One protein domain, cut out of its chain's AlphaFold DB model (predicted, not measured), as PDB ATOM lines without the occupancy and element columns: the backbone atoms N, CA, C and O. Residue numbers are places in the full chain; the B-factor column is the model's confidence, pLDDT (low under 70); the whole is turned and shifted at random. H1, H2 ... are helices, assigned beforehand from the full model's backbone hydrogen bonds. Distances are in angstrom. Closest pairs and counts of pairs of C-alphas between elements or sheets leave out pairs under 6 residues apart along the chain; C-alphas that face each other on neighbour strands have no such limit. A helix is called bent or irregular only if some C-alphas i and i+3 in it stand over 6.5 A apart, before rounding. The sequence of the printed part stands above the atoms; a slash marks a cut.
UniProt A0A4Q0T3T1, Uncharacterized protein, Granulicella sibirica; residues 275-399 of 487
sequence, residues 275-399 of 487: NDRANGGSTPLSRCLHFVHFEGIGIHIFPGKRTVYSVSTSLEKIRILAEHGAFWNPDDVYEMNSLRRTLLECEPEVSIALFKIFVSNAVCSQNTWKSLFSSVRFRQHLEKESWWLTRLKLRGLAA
ATOM      1  N   ASN A 275       2.093 -61.044 105.096       95.38
ATOM      2  CA  ASN A 275       2.393 -61.584 103.768       95.38
ATOM      3  C   ASN A 275       3.187 -62.888 103.908       95.38
ATOM      4  O   ASN A 275       4.391 -62.859 104.166       95.38
ATOM      5  N   ASP A 276       2.499 -64.014 103.768       91.50
ATOM      6  CA  ASP A 276       3.015 -65.374 103.954       91.50
ATOM      7  C   ASP A 276       3.316 -66.098 102.630       91.50
ATOM      8  O   ASP A 276       4.011 -67.114 102.622       91.50
ATOM      9  N   ARG A 277       2.828 -65.587 101.492       92.62
ATOM     10  CA  ARG A 277       2.984 -66.254 100.192       92.62
ATOM     11  C   ARG A 277       4.322 -65.941  99.527       92.62
ATOM     12  O   ARG A 277       4.838 -64.826  99.601       92.62
ATOM     13  N   ALA A 278       4.822 -66.894  98.739       91.56
ATOM     14  CA  ALA A 278       6.069 -66.756  97.981       91.56
ATOM     15  C   ALA A 278       6.054 -65.605  96.952       91.56
ATOM     16  O   ALA A 278       7.096 -65.030  96.651       91.56
ATOM     17  N   ASN A 279       4.880 -65.236  96.423       92.25
ATOM     18  CA  ASN A 279       4.711 -64.095  95.515       92.25
ATOM     19  C   ASN A 279       4.551 -62.743  96.248       92.25
ATOM     20  O   ASN A 279       4.158 -61.755  95.623       92.25
ATOM     21  N   GLY A 280       4.794 -62.710  97.562       92.38
ATOM     22  CA  GLY A 280       4.603 -61.542  98.422       92.38
ATOM     23  C   GLY A 280       3.143 -61.252  98.782       92.38
ATOM     24  O   GLY A 280       2.870 -60.206  99.361       92.38
ATOM     25  N   GLY A 281       2.208 -62.133  98.419       94.56
ATOM     26  CA  GLY A 281       0.792 -62.012  98.749       94.56
ATOM     27  C   GLY A 281       0.449 -62.412 100.190       94.56
ATOM     28  O   GLY A 281       1.221 -63.082 100.878       94.56
ATOM     29  N   SER A 282      -0.748 -62.023 100.621       96.00
ATOM     30  CA  SER A 282      -1.304 -62.294 101.948       96.00
ATOM     31  C   SER A 282      -2.461 -63.290 101.885       96.00
ATOM     32  O   SER A 282      -3.555 -62.962 101.419       96.00
ATOM     33  N   THR A 283      -2.256 -64.495 102.414       94.50
ATOM     34  CA  THR A 283      -3.314 -65.492 102.605       94.50
ATOM     35  C   THR A 283      -4.400 -65.028 103.582       94.50
ATOM     36  O   THR A 283      -5.574 -65.195 103.229       94.50
ATOM     37  N   PRO A 284      -4.088 -64.415 104.748       94.88
ATOM     38  CA  PRO A 284      -5.103 -63.843 105.639       94.88
ATOM     39  C   PRO A 284      -6.030 -62.863 104.909       94.88
ATOM     40  O   PRO A 284      -7.256 -62.987 104.960       94.88
ATOM     41  N   LEU A 285      -5.447 -61.941 104.136       95.62
ATOM     42  CA  LEU A 285      -6.201 -60.951 103.371       95.62
ATOM     43  C   LEU A 285      -7.058 -61.609 102.285       95.62
ATOM     44  O   LEU A 285      -8.245 -61.305 102.174       95.62
ATOM     45  N   SER A 286      -6.488 -62.536 101.513       93.94
ATOM     46  CA  SER A 286      -7.220 -63.288 100.490       93.94
ATOM     47  C   SER A 286      -8.404 -64.067 101.063       93.94
ATOM     48  O   SER A 286      -9.473 -64.099 100.448       93.94
ATOM     49  N   ARG A 287      -8.260 -64.652 102.260       91.50
ATOM     50  CA  ARG A 287      -9.370 -65.300 102.972       91.50
ATOM     51  C   ARG A 287     -10.445 -64.283 103.345       91.50
ATOM     52  O   ARG A 287     -11.598 -64.486 102.969       91.50
ATOM     53  N   CYS A 288     -10.094 -63.169 103.991       93.12
ATOM     54  CA  CYS A 288     -11.077 -62.131 104.327       93.12
ATOM     55  C   CYS A 288     -11.834 -61.628 103.086       93.12
ATOM     56  O   CYS A 288     -13.054 -61.492 103.129       93.12
ATOM     57  N   LEU A 289     -11.140 -61.431 101.960       93.62
ATOM     58  CA  LEU A 289     -11.732 -61.034 100.677       93.62
ATOM     59  C   LEU A 289     -12.721 -62.064 100.117       93.62
ATOM     60  O   LEU A 289     -13.756 -61.691  99.563       93.62
ATOM     61  N   HIS A 290     -12.418 -63.354 100.252       88.75
ATOM     62  CA  HIS A 290     -13.317 -64.425  99.830       88.75
ATOM     63  C   HIS A 290     -14.600 -64.443 100.678       88.75
ATOM     64  O   HIS A 290     -15.702 -64.539 100.129       88.75
ATOM     65  N   PHE A 291     -14.457 -64.273 101.998       84.75
ATOM     66  CA  PHE A 291     -15.541 -64.435 102.968       84.75
ATOM     67  C   PHE A 291     -16.419 -63.203 103.211       84.75
ATOM     68  O   PHE A 291     -17.436 -63.351 103.879       84.75
ATOM     69  N   VAL A 292     -16.121 -62.038 102.615       86.81
ATOM     70  CA  VAL A 292     -16.907 -60.793 102.800       86.81
ATOM     71  C   VAL A 292     -18.421 -61.024 102.713       86.81
ATOM     72  O   VAL A 292     -19.168 -60.592 103.581       86.81
ATOM     73  N   HIS A 293     -18.898 -61.732 101.686       78.38
ATOM     74  CA  HIS A 293     -20.336 -61.970 101.492       78.38
ATOM     75  C   HIS A 293     -20.927 -63.079 102.383       78.38
ATOM     76  O   HIS A 293     -22.157 -63.171 102.502       78.38
ATOM     77  N   PHE A 294     -20.064 -63.900 102.998       77.19
ATOM     78  CA  PHE A 294     -20.449 -64.993 103.889       77.19
ATOM     79  C   PHE A 294     -20.622 -64.562 105.358       77.19
ATOM     80  O   PHE A 294     -21.108 -65.350 106.171       77.19
ATOM     81  N   GLU A 295     -20.274 -63.319 105.703       78.06
ATOM     82  CA  GLU A 295     -20.449 -62.782 107.053       78.06
ATOM     83  C   GLU A 295     -21.913 -62.902 107.524       78.06
ATOM     84  O   GLU A 295     -22.857 -62.557 106.806       78.06
ATOM     85  N   GLY A 296     -22.108 -63.443 108.733       65.31
ATOM     86  CA  GLY A 296     -23.423 -63.527 109.376       65.31
ATOM     87  C   GLY A 296     -24.407 -64.549 108.784       65.31
ATOM     88  O   GLY A 296     -25.601 -64.470 109.067       65.31
ATOM     89  N   ILE A 297     -23.956 -65.527 107.986       60.81
ATOM     90  CA  ILE A 297     -24.840 -66.534 107.349       60.81
ATOM     91  C   ILE A 297     -25.553 -67.482 108.331       60.81
ATOM     92  O   ILE A 297     -26.490 -68.175 107.944       60.81
ATOM     93  N   GLY A 298     -25.201 -67.461 109.614       50.22
ATOM     94  CA  GLY A 298     -25.752 -68.377 110.613       50.22
ATOM     95  C   GLY A 298     -27.216 -68.175 111.017       50.22
ATOM     96  O   GLY A 298     -27.697 -68.989 111.796       50.22
ATOM     97  N   ILE A 299     -27.930 -67.126 110.570       46.97
ATOM     98  CA  ILE A 299     -29.225 -66.790 111.205       46.97
ATOM     99  C   ILE A 299     -30.390 -66.570 110.225       46.97
ATOM    100  O   ILE A 299     -31.495 -66.999 110.530       46.97
ATOM    101  N   HIS A 300     -30.195 -66.027 109.018       47.72
ATOM    102  CA  HIS A 300     -31.280 -65.896 108.031       47.72
ATOM    103  C   HIS A 300     -30.742 -65.907 106.595       47.72
ATOM    104  O   HIS A 300     -29.735 -65.261 106.299       47.72
ATOM    105  N   ILE A 301     -31.444 -66.588 105.678       54.06
ATOM    106  CA  ILE A 301     -31.281 -66.374 104.233       54.06
ATOM    107  C   ILE A 301     -31.636 -64.909 103.986       54.06
ATOM    108  O   ILE A 301     -32.809 -64.552 104.009       54.06
ATOM    109  N   PHE A 302     -30.635 -64.049 103.813       56.00
ATOM    110  CA  PHE A 302     -30.859 -62.640 103.507       56.00
ATOM    111  C   PHE A 302     -31.379 -62.528 102.067       56.00
ATOM    112  O   PHE A 302     -30.642 -62.866 101.135       56.00
ATOM    113  N   PRO A 303     -32.620 -62.060 101.840       60.34
ATOM    114  CA  PRO A 303     -33.109 -61.816 100.496       60.34
ATOM    115  C   PRO A 303     -32.559 -60.464 100.024       60.34
ATOM    116  O   PRO A 303     -33.167 -59.424 100.250       60.34
ATOM    117  N   GLY A 304     -31.378 -60.452  99.406       77.50
ATOM    118  CA  GLY A 304     -30.801 -59.221  98.859       77.50
ATOM    119  C   GLY A 304     -29.282 -59.225  98.749       77.50
ATOM    120  O   GLY A 304     -28.614 -60.198  99.087       77.50
ATOM    121  N   LYS A 305     -28.742 -58.110  98.251       87.44
ATOM    122  CA  LYS A 305     -27.298 -57.858  98.225       87.44
ATOM    123  C   LYS A 305     -26.800 -57.478  99.618       87.44
ATOM    124  O   LYS A 305     -27.513 -56.841 100.386       87.44
ATOM    125  N   ARG A 306     -25.559 -57.846  99.928       88.31
ATOM    126  CA  ARG A 306     -24.896 -57.454 101.180       88.31
ATOM    127  C   ARG A 306     -24.561 -55.963 101.191       88.31
ATOM    128  O   ARG A 306     -23.977 -55.462 100.233       88.31
ATOM    129  N   THR A 307     -24.886 -55.283 102.283       91.06
ATOM    130  CA  THR A 307     -24.593 -53.860 102.509       91.06
ATOM    131  C   THR A 307     -23.262 -53.690 103.245       91.06
ATOM    132  O   THR A 307     -22.779 -54.634 103.877       91.06
ATOM    133  N   VAL A 308     -22.699 -52.476 103.247       90.12
ATOM    134  CA  VAL A 308     -21.467 -52.135 103.997       90.12
ATOM    135  C   VAL A 308     -21.582 -52.467 105.487       90.12
ATOM    136  O   VAL A 308     -20.617 -52.928 106.089       90.12
ATOM    137  N   TYR A 309     -22.765 -52.284 106.076       88.25
ATOM    138  CA  TYR A 309     -23.009 -52.586 107.487       88.25
ATOM    139  C   TYR A 309     -22.991 -54.093 107.764       88.25
ATOM    140  O   TYR A 309     -22.430 -54.526 108.767       88.25
ATOM    141  N   SER A 310     -23.555 -54.893 106.851       87.62
ATOM    142  CA  SER A 310     -23.638 -56.355 107.003       87.62
ATOM    143  C   SER A 310     -22.302 -57.088 106.852       87.62
ATOM    144  O   SER A 310     -22.215 -58.251 107.224       87.62
ATOM    145  N   VAL A 311     -21.287 -56.420 106.297       90.19
ATOM    146  CA  VAL A 311     -19.938 -56.975 106.077       90.19
ATOM    147  C   VAL A 311     -18.865 -56.186 106.834       90.19
ATOM    148  O   VAL A 311     -17.690 -56.155 106.455       90.19
ATOM    149  N   SER A 312     -19.292 -55.454 107.864       90.75
ATOM    150  CA  SER A 312     -18.452 -54.498 108.582       90.75
ATOM    151  C   SER A 312     -17.284 -55.176 109.292       90.75
ATOM    152  O   SER A 312     -16.181 -54.630 109.270       90.75
ATOM    153  N   THR A 313     -17.468 -56.391 109.818       90.12
ATOM    154  CA  THR A 313     -16.385 -57.151 110.456       90.12
ATOM    155  C   THR A 313     -15.316 -57.517 109.435       90.12
ATOM    156  O   THR A 313     -14.129 -57.307 109.672       90.12
ATOM    157  N   SER A 314     -15.715 -58.016 108.264       92.12
ATOM    158  CA  SER A 314     -14.792 -58.380 107.187       92.12
ATOM    159  C   SER A 314     -14.014 -57.167 106.685       92.12
ATOM    160  O   SER A 314     -12.798 -57.247 106.508       92.12
ATOM    161  N   LEU A 315     -14.691 -56.031 106.486       94.50
ATOM    162  CA  LEU A 315     -14.039 -54.781 106.085       94.50
ATOM    163  C   LEU A 315     -13.041 -54.291 107.136       94.50
ATOM    164  O   LEU A 315     -11.972 -53.809 106.766       94.50
ATOM    165  N   GLU A 316     -13.360 -54.441 108.419       95.19
ATOM    166  CA  GLU A 316     -12.465 -54.058 109.506       95.19
ATOM    167  C   GLU A 316     -11.217 -54.943 109.559       95.19
ATOM    168  O   GLU A 316     -10.099 -54.440 109.634       95.19
ATOM    169  N   LYS A 317     -11.365 -56.262 109.399       95.12
ATOM    170  CA  LYS A 317     -10.214 -57.172 109.288       95.12
ATOM    171  C   LYS A 317      -9.324 -56.841 108.090       95.12
ATOM    172  O   LYS A 317      -8.102 -56.817 108.218       95.12
ATOM    173  N   ILE A 318      -9.934 -56.565 106.934       96.88
ATOM    174  CA  ILE A 318      -9.212 -56.170 105.718       96.88
ATOM    175  C   ILE A 318      -8.460 -54.858 105.943       96.88
ATOM    176  O   ILE A 318      -7.310 -54.744 105.524       96.88
ATOM    177  N   ARG A 319      -9.083 -53.881 106.613       97.69
ATOM    178  CA  ARG A 319      -8.445 -52.616 106.993       97.69
ATOM    179  C   ARG A 319      -7.228 -52.856 107.878       97.69
ATOM    180  O   ARG A 319      -6.153 -52.398 107.517       97.69
ATOM    181  N   ILE A 320      -7.386 -53.603 108.968       97.56
ATOM    182  CA  ILE A 320      -6.305 -53.882 109.922       97.56
ATOM    183  C   ILE A 320      -5.128 -54.560 109.220       97.56
ATOM    184  O   ILE A 320      -3.990 -54.118 109.359       97.56
ATOM    185  N   LEU A 321      -5.386 -55.592 108.412       97.25
ATOM    186  CA  LEU A 321      -4.342 -56.261 107.634       97.25
ATOM    187  C   LEU A 321      -3.648 -55.287 106.668       97.25
ATOM    188  O   LEU A 321      -2.422 -55.267 106.591       97.25
ATOM    189  N   ALA A 322      -4.417 -54.460 105.956       97.62
ATOM    190  CA  ALA A 322      -3.887 -53.482 105.011       97.62
ATOM    191  C   ALA A 322      -3.015 -52.412 105.691       97.62
ATOM    192  O   ALA A 322      -1.942 -52.098 105.185       97.62
ATOM    193  N   GLU A 323      -3.434 -51.899 106.849       96.94
ATOM    194  CA  GLU A 323      -2.670 -50.932 107.652       96.94
ATOM    195  C   GLU A 323      -1.341 -51.519 108.152       96.94
ATOM    196  O   GLU A 323      -0.362 -50.792 108.309       96.94
ATOM    197  N   HIS A 324      -1.270 -52.844 108.312       97.00
ATOM    198  CA  HIS A 324      -0.041 -53.571 108.640       97.00
ATOM    199  C   HIS A 324       0.747 -54.032 107.398       97.00
ATOM    200  O   HIS A 324       1.691 -54.812 107.513       97.00
ATOM    201  N   GLY A 325       0.398 -53.547 106.202       96.56
ATOM    202  CA  GLY A 325       1.141 -53.807 104.968       96.56
ATOM    203  C   GLY A 325       0.793 -55.126 104.272       96.56
ATOM    204  O   GLY A 325       1.597 -55.625 103.478       96.56
ATOM    205  N   ALA A 326      -0.379 -55.707 104.546       97.31
ATOM    206  CA  ALA A 326      -0.866 -56.853 103.787       97.31
ATOM    207  C   ALA A 326      -1.044 -56.491 102.305       97.31
ATOM    208  O   ALA A 326      -1.730 -55.527 101.956       97.31
ATOM    209  N   PHE A 327      -0.455 -57.302 101.432       97.31
ATOM    210  CA  PHE A 327      -0.490 -57.121  99.991       97.31
ATOM    211  C   PHE A 327      -1.325 -58.224  99.343       97.31
ATOM    212  O   PHE A 327      -1.099 -59.416  99.541       97.31
ATOM    213  N   TRP A 328      -2.313 -57.838  98.543       96.75
ATOM    214  CA  TRP A 328      -3.124 -58.766  97.774       96.75
ATOM    215  C   TRP A 328      -2.518 -58.996  96.389       96.75
ATOM    216  O   TRP A 328      -2.621 -58.160  95.480       96.75
ATOM    217  N   ASN A 329      -1.918 -60.176  96.228       95.00
ATOM    218  CA  ASN A 329      -1.388 -60.680  94.970       95.00
ATOM    219  C   ASN A 329      -2.060 -62.022  94.637       95.00
ATOM    220  O   ASN A 329      -1.647 -63.044  95.185       95.00
ATOM    221  N   PRO A 330      -3.126 -62.035  93.818       90.38
ATOM    222  CA  PRO A 330      -3.853 -63.265  93.526       90.38
ATOM    223  C   PRO A 330      -2.968 -64.245  92.751       90.38
ATOM    224  O   PRO A 330      -2.365 -63.866  91.745       90.38
ATOM    225  N   ASP A 331      -2.938 -65.503  93.191       85.31
ATOM    226  CA  ASP A 331      -2.057 -66.525  92.601       85.31
ATOM    227  C   ASP A 331      -2.500 -66.900  91.182       85.31
ATOM    228  O   ASP A 331      -1.689 -67.252  90.323       85.31
ATOM    229  N   ASP A 332      -3.806 -66.803  90.923       86.19
ATOM    230  CA  ASP A 332      -4.399 -67.195  89.662       86.19
ATOM    231  C   ASP A 332      -5.649 -66.382  89.272       86.19
ATOM    232  O   ASP A 332      -6.130 -65.456  89.934       86.19
ATOM    233  N   VAL A 333      -6.199 -66.756  88.116       88.62
ATOM    234  CA  VAL A 333      -7.429 -66.174  87.573       88.62
ATOM    235  C   VAL A 333      -8.659 -66.564  88.406       88.62
ATOM    236  O   VAL A 333      -9.664 -65.847  88.373       88.62
ATOM    237  N   TYR A 334      -8.621 -67.683  89.135       89.62
ATOM    238  CA  TYR A 334      -9.724 -68.138  89.977       89.62
ATOM    239  C   TYR A 334      -9.910 -67.214  91.182       89.62
ATOM    240  O   TYR A 334     -11.029 -66.748  91.390       89.62
ATOM    241  N   GLU A 335      -8.844 -66.872  91.906       90.88
ATOM    242  CA  GLU A 335      -8.900 -65.987  93.075       90.88
ATOM    243  C   GLU A 335      -9.461 -64.604  92.701       90.88
ATOM    244  O   GLU A 335     -10.411 -64.106  93.308       90.88
ATOM    245  N   MET A 336      -8.966 -64.030  91.602       93.69
ATOM    246  CA  MET A 336      -9.485 -62.776  91.048       93.69
ATOM    247  C   MET A 336     -10.975 -62.880  90.661       93.69
ATOM    248  O   MET A 336     -11.769 -61.973  90.929       93.69
ATOM    249  N   ASN A 337     -11.389 -63.980  90.025       92.38
ATOM    250  CA  ASN A 337     -12.796 -64.208  89.686       92.38
ATOM    251  C   ASN A 337     -13.673 -64.416  90.921       92.38
ATOM    252  O   ASN A 337     -14.839 -64.015  90.906       92.38
ATOM    253  N   SER A 338     -13.126 -65.030  91.969       91.31
ATOM    254  CA  SER A 338     -13.800 -65.204  93.245       91.31
ATOM    255  C   SER A 338     -14.110 -63.850  93.868       91.31
ATOM    256  O   SER A 338     -15.273 -63.604  94.169       91.31
ATOM    257  N   LEU A 339     -13.130 -62.942  93.964       94.19
ATOM    258  CA  LEU A 339     -13.369 -61.594  94.490       94.19
ATOM    259  C   LEU A 339     -14.444 -60.853  93.681       94.19
ATOM    260  O   LEU A 339     -15.363 -60.276  94.256       94.19
ATOM    261  N   ARG A 340     -14.386 -60.902  92.341       94.75
ATOM    262  CA  ARG A 340     -15.429 -60.280  91.505       94.75
ATOM    263  C   ARG A 340     -16.815 -60.842  91.802       94.75
ATOM    264  O   ARG A 340     -17.774 -60.078  91.808       94.75
ATOM    265  N   ARG A 341     -16.941 -62.158  92.001       92.38
ATOM    266  CA  ARG A 341     -18.222 -62.799  92.332       92.38
ATOM    267  C   ARG A 341     -18.723 -62.326  93.694       92.38
ATOM    268  O   ARG A 341     -19.833 -61.814  93.749       92.38
ATOM    269  N   THR A 342     -17.872 -62.400  94.717       91.88
ATOM    270  CA  THR A 342     -18.159 -61.919  96.074       91.88
ATOM    271  C   THR A 342     -18.675 -60.478  96.058       91.88
ATOM    272  O   THR A 342     -19.731 -60.184  96.610       91.88
ATOM    273  N   LEU A 343     -17.989 -59.573  95.354       94.00
ATOM    274  CA  LEU A 343     -18.396 -58.168  95.278       94.00
ATOM    275  C   LEU A 343     -19.682 -57.955  94.465       94.00
ATOM    276  O   LEU A 343     -20.489 -57.103  94.816       94.00
ATOM    277  N   LEU A 344     -19.919 -58.739  93.408       93.25
ATOM    278  CA  LEU A 344     -21.165 -58.669  92.634       93.25
ATOM    279  C   LEU A 344     -22.398 -59.111  93.433       93.25
ATOM    280  O   LEU A 344     -23.510 -58.709  93.078       93.25
ATOM    281  N   GLU A 345     -22.212 -59.916  94.477       90.94
ATOM    282  CA  GLU A 345     -23.249 -60.325  95.435       90.94
ATOM    283  C   GLU A 345     -23.469 -59.282  96.550       90.94
ATOM    284  O   GLU A 345     -24.445 -59.350  97.296       90.94
ATOM    285  N   CYS A 346     -22.623 -58.252  96.605       92.38
ATOM    286  CA  CYS A 346     -22.757 -57.100  97.489       92.38
ATOM    287  C   CYS A 346     -23.361 -55.885  96.759       92.38
ATOM    288  O   CYS A 346     -23.527 -55.862  95.532       92.38
ATOM    289  N   GLU A 347     -23.727 -54.860  97.521       93.56
ATOM    290  CA  GLU A 347     -24.021 -53.515  97.031       93.56
ATOM    291  C   GLU A 347     -22.726 -52.807  96.581       93.56
ATOM    292  O   GLU A 347     -21.645 -53.105  97.108       93.56
ATOM    293  N   PRO A 348     -22.775 -51.900  95.585       94.75
ATOM    294  CA  PRO A 348     -21.567 -51.274  95.038       94.75
ATOM    295  C   PRO A 348     -20.763 -50.480  96.077       94.75
ATOM    296  O   PRO A 348     -19.538 -50.403  95.981       94.75
ATOM    297  N   GLU A 349     -21.417 -49.966  97.111       94.94
ATOM    298  CA  GLU A 349     -20.828 -49.256  98.242       94.94
ATOM    299  C   GLU A 349     -19.819 -50.130  99.003       94.94
ATOM    300  O   GLU A 349     -18.812 -49.608  99.485       94.94
ATOM    301  N   VAL A 350     -20.013 -51.456  99.045       95.06
ATOM    302  CA  VAL A 350     -19.040 -52.410  99.615       95.06
ATOM    303  C   VAL A 350     -17.749 -52.410  98.803       95.06
ATOM    304  O   VAL A 350     -16.657 -52.342  99.368       95.06
ATOM    305  N   SER A 351     -17.859 -52.408  97.471       96.25
ATOM    306  CA  SER A 351     -16.687 -52.297  96.596       96.25
ATOM    307  C   SER A 351     -15.978 -50.959  96.803       96.25
ATOM    308  O   SER A 351     -14.756 -50.922  96.890       96.25
ATOM    309  N   ILE A 352     -16.724 -49.858  96.942       96.56
ATOM    310  CA  ILE A 352     -16.134 -48.541  97.214       96.56
ATOM    311  C   ILE A 352     -15.427 -48.504  98.573       96.56
ATOM    312  O   ILE A 352     -14.328 -47.953  98.668       96.56
ATOM    313  N   ALA A 353     -16.019 -49.088  99.617       96.75
ATOM    314  CA  ALA A 353     -15.395 -49.197 100.932       96.75
ATOM    315  C   ALA A 353     -14.078 -49.983 100.857       96.75
ATOM    316  O   ALA A 353     -13.048 -49.504 101.335       96.75
ATOM    317  N   LEU A 354     -14.085 -51.123 100.162       97.25
ATOM    318  CA  LEU A 354     -12.889 -51.923  99.922       97.25
ATOM    319  C   LEU A 354     -11.823 -51.144  99.138       97.25
ATOM    320  O   LEU A 354     -10.646 -51.164  99.488       97.25
ATOM    321  N   PHE A 355     -12.221 -50.410  98.098       97.31
ATOM    322  CA  PHE A 355     -11.283 -49.659  97.263       97.31
ATOM    323  C   PHE A 355     -10.622 -48.513  98.017       97.31
ATOM    324  O   PHE A 355      -9.442 -48.250  97.797       97.31
ATOM    325  N   LYS A 356     -11.348 -47.854  98.927       97.44
ATOM    326  CA  LYS A 356     -10.763 -46.856  99.831       97.44
ATOM    327  C   LYS A 356      -9.643 -47.472 100.667       97.44
ATOM    328  O   LYS A 356      -8.575 -46.880 100.747       97.44
ATOM    329  N   ILE A 357      -9.856 -48.667 101.225       98.12
ATOM    330  CA  ILE A 357      -8.820 -49.383 101.984       98.12
ATOM    331  C   ILE A 357      -7.631 -49.717 101.073       98.12
ATOM    332  O   ILE A 357      -6.487 -49.442 101.431       98.12
ATOM    333  N   PHE A 358      -7.896 -50.261  99.882       97.81
ATOM    334  CA  PHE A 358      -6.846 -50.713  98.971       97.81
ATOM    335  C   PHE A 358      -5.960 -49.577  98.464       97.81
ATOM    336  O   PHE A 358      -4.745 -49.737  98.387       97.81
ATOM    337  N   VAL A 359      -6.562 -48.443  98.101       96.88
ATOM    338  CA  VAL A 359      -5.830 -47.283  97.582       96.88
ATOM    339  C   VAL A 359      -5.014 -46.619  98.684       96.88
ATOM    340  O   VAL A 359      -3.843 -46.329  98.456       96.88
ATOM    341  N   SER A 360      -5.596 -46.414  99.871       97.25
ATOM    342  CA  SER A 360      -4.897 -45.757 100.983       97.25
ATOM    343  C   SER A 360      -3.680 -46.541 101.474       97.25
ATOM    344  O   SER A 360      -2.710 -45.927 101.900       97.25
ATOM    345  N   ASN A 361      -3.715 -47.873 101.375       97.44
ATOM    346  CA  ASN A 361      -2.666 -48.754 101.897       97.44
ATOM    347  C   ASN A 361      -1.850 -49.461 100.799       97.44
ATOM    348  O   ASN A 361      -1.123 -50.404 101.088       97.44
ATOM    349  N   ALA A 362      -1.985 -49.050  99.532       96.38
ATOM    350  CA  ALA A 362      -1.288 -49.663  98.391       96.38
ATOM    351  C   ALA A 362      -1.400 -51.208  98.332       96.38
ATOM    352  O   ALA A 362      -0.455 -51.905  97.965       96.38
ATOM    353  N   VAL A 363      -2.583 -51.742  98.657       97.56
ATOM    354  CA  VAL A 363      -2.812 -53.181  98.891       97.56
ATOM    355  C   VAL A 363      -2.576 -54.036  97.650       97.56
ATOM    356  O   VAL A 363      -2.286 -55.218  97.775       97.56
ATOM    357  N   CYS A 364      -2.711 -53.500  96.436       96.38
ATOM    358  CA  CYS A 364      -2.478 -54.281  95.224       96.38
ATOM    359  C   CYS A 364      -1.898 -53.446  94.078       96.38
ATOM    360  O   CYS A 364      -2.002 -52.217  94.038       96.38
ATOM    361  N   SER A 365      -1.286 -54.136  93.113       94.69
ATOM    362  CA  SER A 365      -0.635 -53.497  91.969       94.69
ATOM    363  C   SER A 365      -1.632 -52.854  90.995       94.69
ATOM    364  O   SER A 365      -2.799 -53.242  90.888       94.69
ATOM    365  N   GLN A 366      -1.143 -51.928  90.166       93.00
ATOM    366  CA  GLN A 366      -1.930 -51.351  89.070       93.00
ATOM    367  C   GLN A 366      -2.425 -52.419  88.074       93.00
ATOM    368  O   GLN A 366      -3.516 -52.291  87.514       93.00
ATOM    369  N   ASN A 367      -1.654 -53.492  87.860       91.50
ATOM    370  CA  ASN A 367      -2.060 -54.612  87.009       91.50
ATOM    371  C   ASN A 367      -3.196 -55.418  87.649       91.50
ATOM    372  O   ASN A 367      -4.125 -55.819  86.947       91.50
ATOM    373  N   THR A 368      -3.174 -55.585  88.972       94.25
ATOM    374  CA  THR A 368      -4.256 -56.220  89.734       94.25
ATOM    375  C   THR A 368      -5.548 -55.411  89.611       94.25
ATOM    376  O   THR A 368      -6.596 -55.981  89.308       94.25
ATOM    377  N   TRP A 369      -5.473 -54.079  89.712       94.94
ATOM    378  CA  TRP A 369      -6.607 -53.186  89.444       94.94
ATOM    379  C   TRP A 369      -7.158 -53.318  88.019       94.94
ATOM    380  O   TRP A 369      -8.362 -53.505  87.836       94.94
ATOM    381  N   LYS A 370      -6.290 -53.259  86.998       92.62
ATOM    382  CA  LYS A 370      -6.691 -53.448  85.589       92.62
ATOM    383  C   LYS A 370      -7.364 -54.802  85.382       92.62
ATOM    384  O   LYS A 370      -8.391 -54.889  84.711       92.62
ATOM    385  N   SER A 371      -6.801 -55.849  85.986       93.12
ATOM    386  CA  SER A 371      -7.402 -57.173  85.984       93.12
ATOM    387  C   SER A 371      -8.790 -57.096  86.603       93.12
ATOM    388  O   SER A 371      -9.752 -57.421  85.914       93.12
ATOM    389  N   LEU A 372      -8.958 -56.589  87.826       93.44
ATOM    390  CA  LEU A 372     -10.258 -56.489  88.496       93.44
ATOM    391  C   LEU A 372     -11.336 -55.834  87.608       93.44
ATOM    392  O   LEU A 372     -12.414 -56.411  87.440       93.44
ATOM    393  N   PHE A 373     -11.009 -54.725  86.937       94.31
ATOM    394  CA  PHE A 373     -11.925 -53.996  86.050       94.31
ATOM    395  C   PHE A 373     -12.106 -54.573  84.634       94.31
ATOM    396  O   PHE A 373     -12.949 -54.085  83.880       94.31
ATOM    397  N   SER A 374     -11.383 -55.631  84.257       91.00
ATOM    398  CA  SER A 374     -11.543 -56.276  82.939       91.00
ATOM    399  C   SER A 374     -12.957 -56.822  82.688       91.00
ATOM    400  O   SER A 374     -13.395 -56.931  81.542       91.00
ATOM    401  N   SER A 375     -13.711 -57.125  83.748       92.50
ATOM    402  CA  SER A 375     -15.094 -57.597  83.653       92.50
ATOM    403  C   SER A 375     -16.064 -56.447  83.372       92.50
ATOM    404  O   SER A 375     -16.247 -55.552  84.195       92.50
ATOM    405  N   VAL A 376     -16.761 -56.508  82.231       91.56
ATOM    406  CA  VAL A 376     -17.825 -55.547  81.872       91.56
ATOM    407  C   VAL A 376     -18.929 -55.522  82.931       91.56
ATOM    408  O   VAL A 376     -19.317 -54.448  83.378       91.56
ATOM    409  N   ARG A 377     -19.376 -56.698  83.392       93.88
ATOM    410  CA  ARG A 377     -20.419 -56.819  84.424       93.88
ATOM    411  C   ARG A 377     -20.005 -56.151  85.737       93.88
ATOM    412  O   ARG A 377     -20.830 -55.528  86.393       93.88
ATOM    413  N   PHE A 378     -18.731 -56.269  86.114       93.88
ATOM    414  CA  PHE A 378     -18.214 -55.626  87.321       93.88
ATOM    415  C   PHE A 378     -18.137 -54.101  87.169       93.88
ATOM    416  O   PHE A 378     -18.491 -53.376  88.090       93.88
ATOM    417  N   ARG A 379     -17.765 -53.596  85.987       92.88
ATOM    418  CA  ARG A 379     -17.796 -52.150  85.712       92.88
ATOM    419  C   ARG A 379     -19.215 -51.577  85.751       92.88
ATOM    420  O   ARG A 379     -19.414 -50.538  86.364       92.88
ATOM    421  N   GLN A 380     -20.189 -52.277  85.169       92.56
ATOM    422  CA  GLN A 380     -21.610 -51.896  85.234       92.56
ATOM    423  C   GLN A 380     -22.134 -51.873  86.674       92.56
ATOM    424  O   GLN A 380     -22.882 -50.979  87.049       92.56
ATOM    425  N   HIS A 381     -21.706 -52.824  87.508       93.44
ATOM    426  CA  HIS A 381     -22.081 -52.847  88.922       93.44
ATOM    427  C   HIS A 381     -21.682 -51.559  89.664       93.44
ATOM    428  O   HIS A 381     -22.414 -51.135  90.551       93.44
ATOM    429  N   LEU A 382     -20.581 -50.918  89.263       93.44
ATOM    430  CA  LEU A 382     -20.036 -49.702  89.877       93.44
ATOM    431  C   LEU A 382     -20.494 -48.400  89.202       93.44
ATOM    432  O   LEU A 382     -20.030 -47.329  89.581       93.44
ATOM    433  N   GLU A 383     -21.367 -48.459  88.196       89.00
ATOM    434  CA  GLU A 383     -21.713 -47.301  87.358       89.00
ATOM    435  C   GLU A 383     -22.328 -46.147  88.164       89.00
ATOM    436  O   GLU A 383     -21.928 -44.990  88.001       89.00
ATOM    437  N   LYS A 384     -23.218 -46.476  89.110       87.62
ATOM    438  CA  LYS A 384     -23.830 -45.510  90.039       87.62
ATOM    439  C   LYS A 384     -22.802 -44.833  90.956       87.62
ATOM    440  O   LYS A 384     -22.952 -43.665  91.290       87.62
ATOM    441  N   GLU A 385     -21.703 -45.525  91.251       89.19
ATOM    442  CA  GLU A 385     -20.605 -45.052  92.100       89.19
ATOM    443  C   GLU A 385     -19.386 -44.565  91.290       89.19
ATOM    444  O   GLU A 385     -18.278 -44.417  91.810       89.19
ATOM    445  N   SER A 386     -19.556 -44.292  89.992       85.69
ATOM    446  CA  SER A 386     -18.460 -43.930  89.078       85.69
ATOM    447  C   SER A 386     -17.686 -42.669  89.492       85.69
ATOM    448  O   SER A 386     -16.494 -42.526  89.184       85.69
ATOM    449  N   TRP A 387     -18.321 -41.765  90.238       91.50
ATOM    450  CA  TRP A 387     -17.669 -40.580  90.786       91.50
ATOM    451  C   TRP A 387     -16.563 -40.949  91.794       91.50
ATOM    452  O   TRP A 387     -15.489 -40.339  91.771       91.50
ATOM    453  N   TRP A 388     -16.745 -42.009  92.597       92.25
ATOM    454  CA  TRP A 388     -15.707 -42.514  93.500       92.25
ATOM    455  C   TRP A 388     -14.503 -43.058  92.744       92.25
ATOM    456  O   TRP A 388     -13.376 -42.849  93.179       92.25
ATOM    457  N   LEU A 389     -14.702 -43.691  91.584       90.50
ATOM    458  CA  LEU A 389     -13.585 -44.152  90.751       90.50
ATOM    459  C   LEU A 389     -12.732 -42.981  90.252       90.50
ATOM    460  O   LEU A 389     -11.519 -43.121  90.097       90.50
ATOM    461  N   THR A 390     -13.347 -41.818  90.029       91.25
ATOM    462  CA  THR A 390     -12.617 -40.582  89.715       91.25
ATOM    463  C   THR A 390     -11.847 -40.097  90.942       91.25
ATOM    464  O   THR A 390     -10.640 -39.876  90.858       91.25
ATOM    465  N   ARG A 391     -12.514 -40.009  92.101       93.56
ATOM    466  CA  ARG A 391     -11.910 -39.546  93.362       93.56
ATOM    467  C   ARG A 391     -10.740 -40.419  93.826       93.56
ATOM    468  O   ARG A 391      -9.749 -39.892  94.317       93.56
ATOM    469  N   LEU A 392     -10.833 -41.732  93.629       93.56
ATOM    470  CA  LEU A 392      -9.793 -42.710  93.961       93.56
ATOM    471  C   LEU A 392      -8.727 -42.862  92.861       93.56
ATOM    472  O   LEU A 392      -7.850 -43.710  92.982       93.56
ATOM    473  N   LYS A 393      -8.794 -42.070  91.779       93.25
ATOM    474  CA  LYS A 393      -7.883 -42.142  90.617       93.25
ATOM    475  C   LYS A 393      -7.857 -43.516  89.921       93.25
ATOM    476  O   LYS A 393      -6.907 -43.851  89.220       93.25
ATOM    477  N   LEU A 394      -8.931 -44.296  90.046       91.19
ATOM    478  CA  LEU A 394      -9.085 -45.619  89.429       91.19
ATOM    479  C   LEU A 394      -9.777 -45.568  88.062       91.19
ATOM    480  O   LEU A 394      -9.738 -46.545  87.316       91.19
ATOM    481  N   ARG A 395     -10.386 -44.434  87.690       86.44
ATOM    482  CA  ARG A 395     -11.151 -44.293  86.438       86.44
ATOM    483  C   ARG A 395     -10.349 -44.668  85.189       86.44
ATOM    484  O   ARG A 395     -10.889 -45.340  84.318       86.44
ATOM    485  N   GLY A 396      -9.067 -44.302  85.122       84.06
ATOM    486  CA  GLY A 396      -8.190 -44.671  84.003       84.06
ATOM    487  C   GLY A 396      -7.903 -46.175  83.908       84.06
ATOM    488  O   GLY A 396      -7.658 -46.683  82.822       84.06
ATOM    489  N   LEU A 397      -7.985 -46.903  85.025       85.38
ATOM    490  CA  LEU A 397      -7.825 -48.362  85.078       85.38
ATOM    491  C   LEU A 397      -9.143 -49.091  84.794       85.38
ATOM    492  O   LEU A 397      -9.136 -50.199  84.263       85.38
ATOM    493  N   ALA A 398     -10.268 -48.457  85.137       79.19
ATOM    494  CA  ALA A 398     -11.615 -48.938  84.847       79.19
ATOM    495  C   ALA A 398     -12.070 -48.644  83.406       79.19
ATOM    496  O   ALA A 398     -13.015 -49.264  82.904       79.19
ATOM    497  N   ALA A 399     -11.386 -47.731  82.711       68.50
ATOM    498  CA  ALA A 399     -11.507 -47.542  81.274       68.50
ATOM    499  C   ALA A 399     -10.916 -48.769  80.562       68.50
ATOM    500  O   ALA A 399      -9.758 -48.801  80.161       68.50
TER     501      ALA A 399
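AT A GLANCE: This is residues 275 to 399 of the 487 residues of an uncharacterized protein of Granulicella sibirica (UniProt A0A4Q0T3T1). Three helices, H2, H4 and H7, stand side by side in a row and run the same way, and the other five helices lie on one side of that row. There H1 folds against H2 as a helical hairpin, H3 packs on H1, and the short helices H5, H6 and H8 lie toward the H7 end. Residues 297 to 303, in the long link from H1 to H2, stick out as a loop. The printed part has 125 residues with eight named helices, H1 to H8 in chain order, and no named strand; the class is all helix. It is compact, with a radius of gyration of the C-alphas of 13.8 A and spans of 38 by 32 by 25 A.

HOW THE PARTS SIT: H4, residues 348 to 360, touches H2, residues 312 to 323, through its residues 353 to 358 alone; the closest C-alphas, of Arg 319 and Ile 357, are 6.0 A apart, at a shallow tilt of 17 degrees, the same way. With residues 348 to 352 alone, H4 touches H7, residues 383 to 391, the closest C-alphas being those of Pro 348 and Glu 385, 6.9 A apart, at a shallow tilt of 16 degrees, the same way. H1, residues 283 to 294, touches H2 in a hairpin, opposite ways at a shallow tilt of 19 degrees, with the C-alphas of Val 292 and Ser 314 closest at 5.4 A. H3, residues 333 to 344, touches H1 at His 293 and Thr 342, their closest C-alphas, 5.8 A apart. H3 only just touches H5, residues 366 to 373, and H6, residues 376 to 381, with 3 pairs of C-alphas within 8 A each; the closest are Met 336 and Leu 372, and Leu 344 and Phe 378, both 6.8 A. H5 touches H8, residues 395 to 398, closest at the C-alphas of Phe 373 and Ala 398, 5.2 A. H1 and H4 are apart. Every O i to N i+4 pair is within hydrogen-bond range in H2 to H6, but 6 of 8 in H1 and 2 of 5 in H7, where 5 of 6 O i to N i+3 pairs are within range; H8 is too short for such a pair.

IN THESE COORDINATES: H1 begins at C-alpha 283 (-3.314, -65.492, 102.605) and is 17.2 A long; H2 is 16.2 A, H3 16.5 A, H4 18.5 A and H7 13.9 A. H4 begins at C-alpha 348 (-21.567, -51.274, 95.038). H8 ends at C-alpha 398 (-11.615, -48.938, 84.847). H1 and H7 are irregular: C-alphas 290 and 293 are 7.6 A apart, and C-alphas 384 and 387 are 7.9 A apart.

THE WHOLE: The two C-alphas farthest apart, of Ile 299 and Gly 396, are 40.9 A apart. The printed part has no cut. The link from H1 to H2, 17 residues, is long. The mean pLDDT of the printed part is 89.8; residues 296 to 303 and residue 399 are under 70.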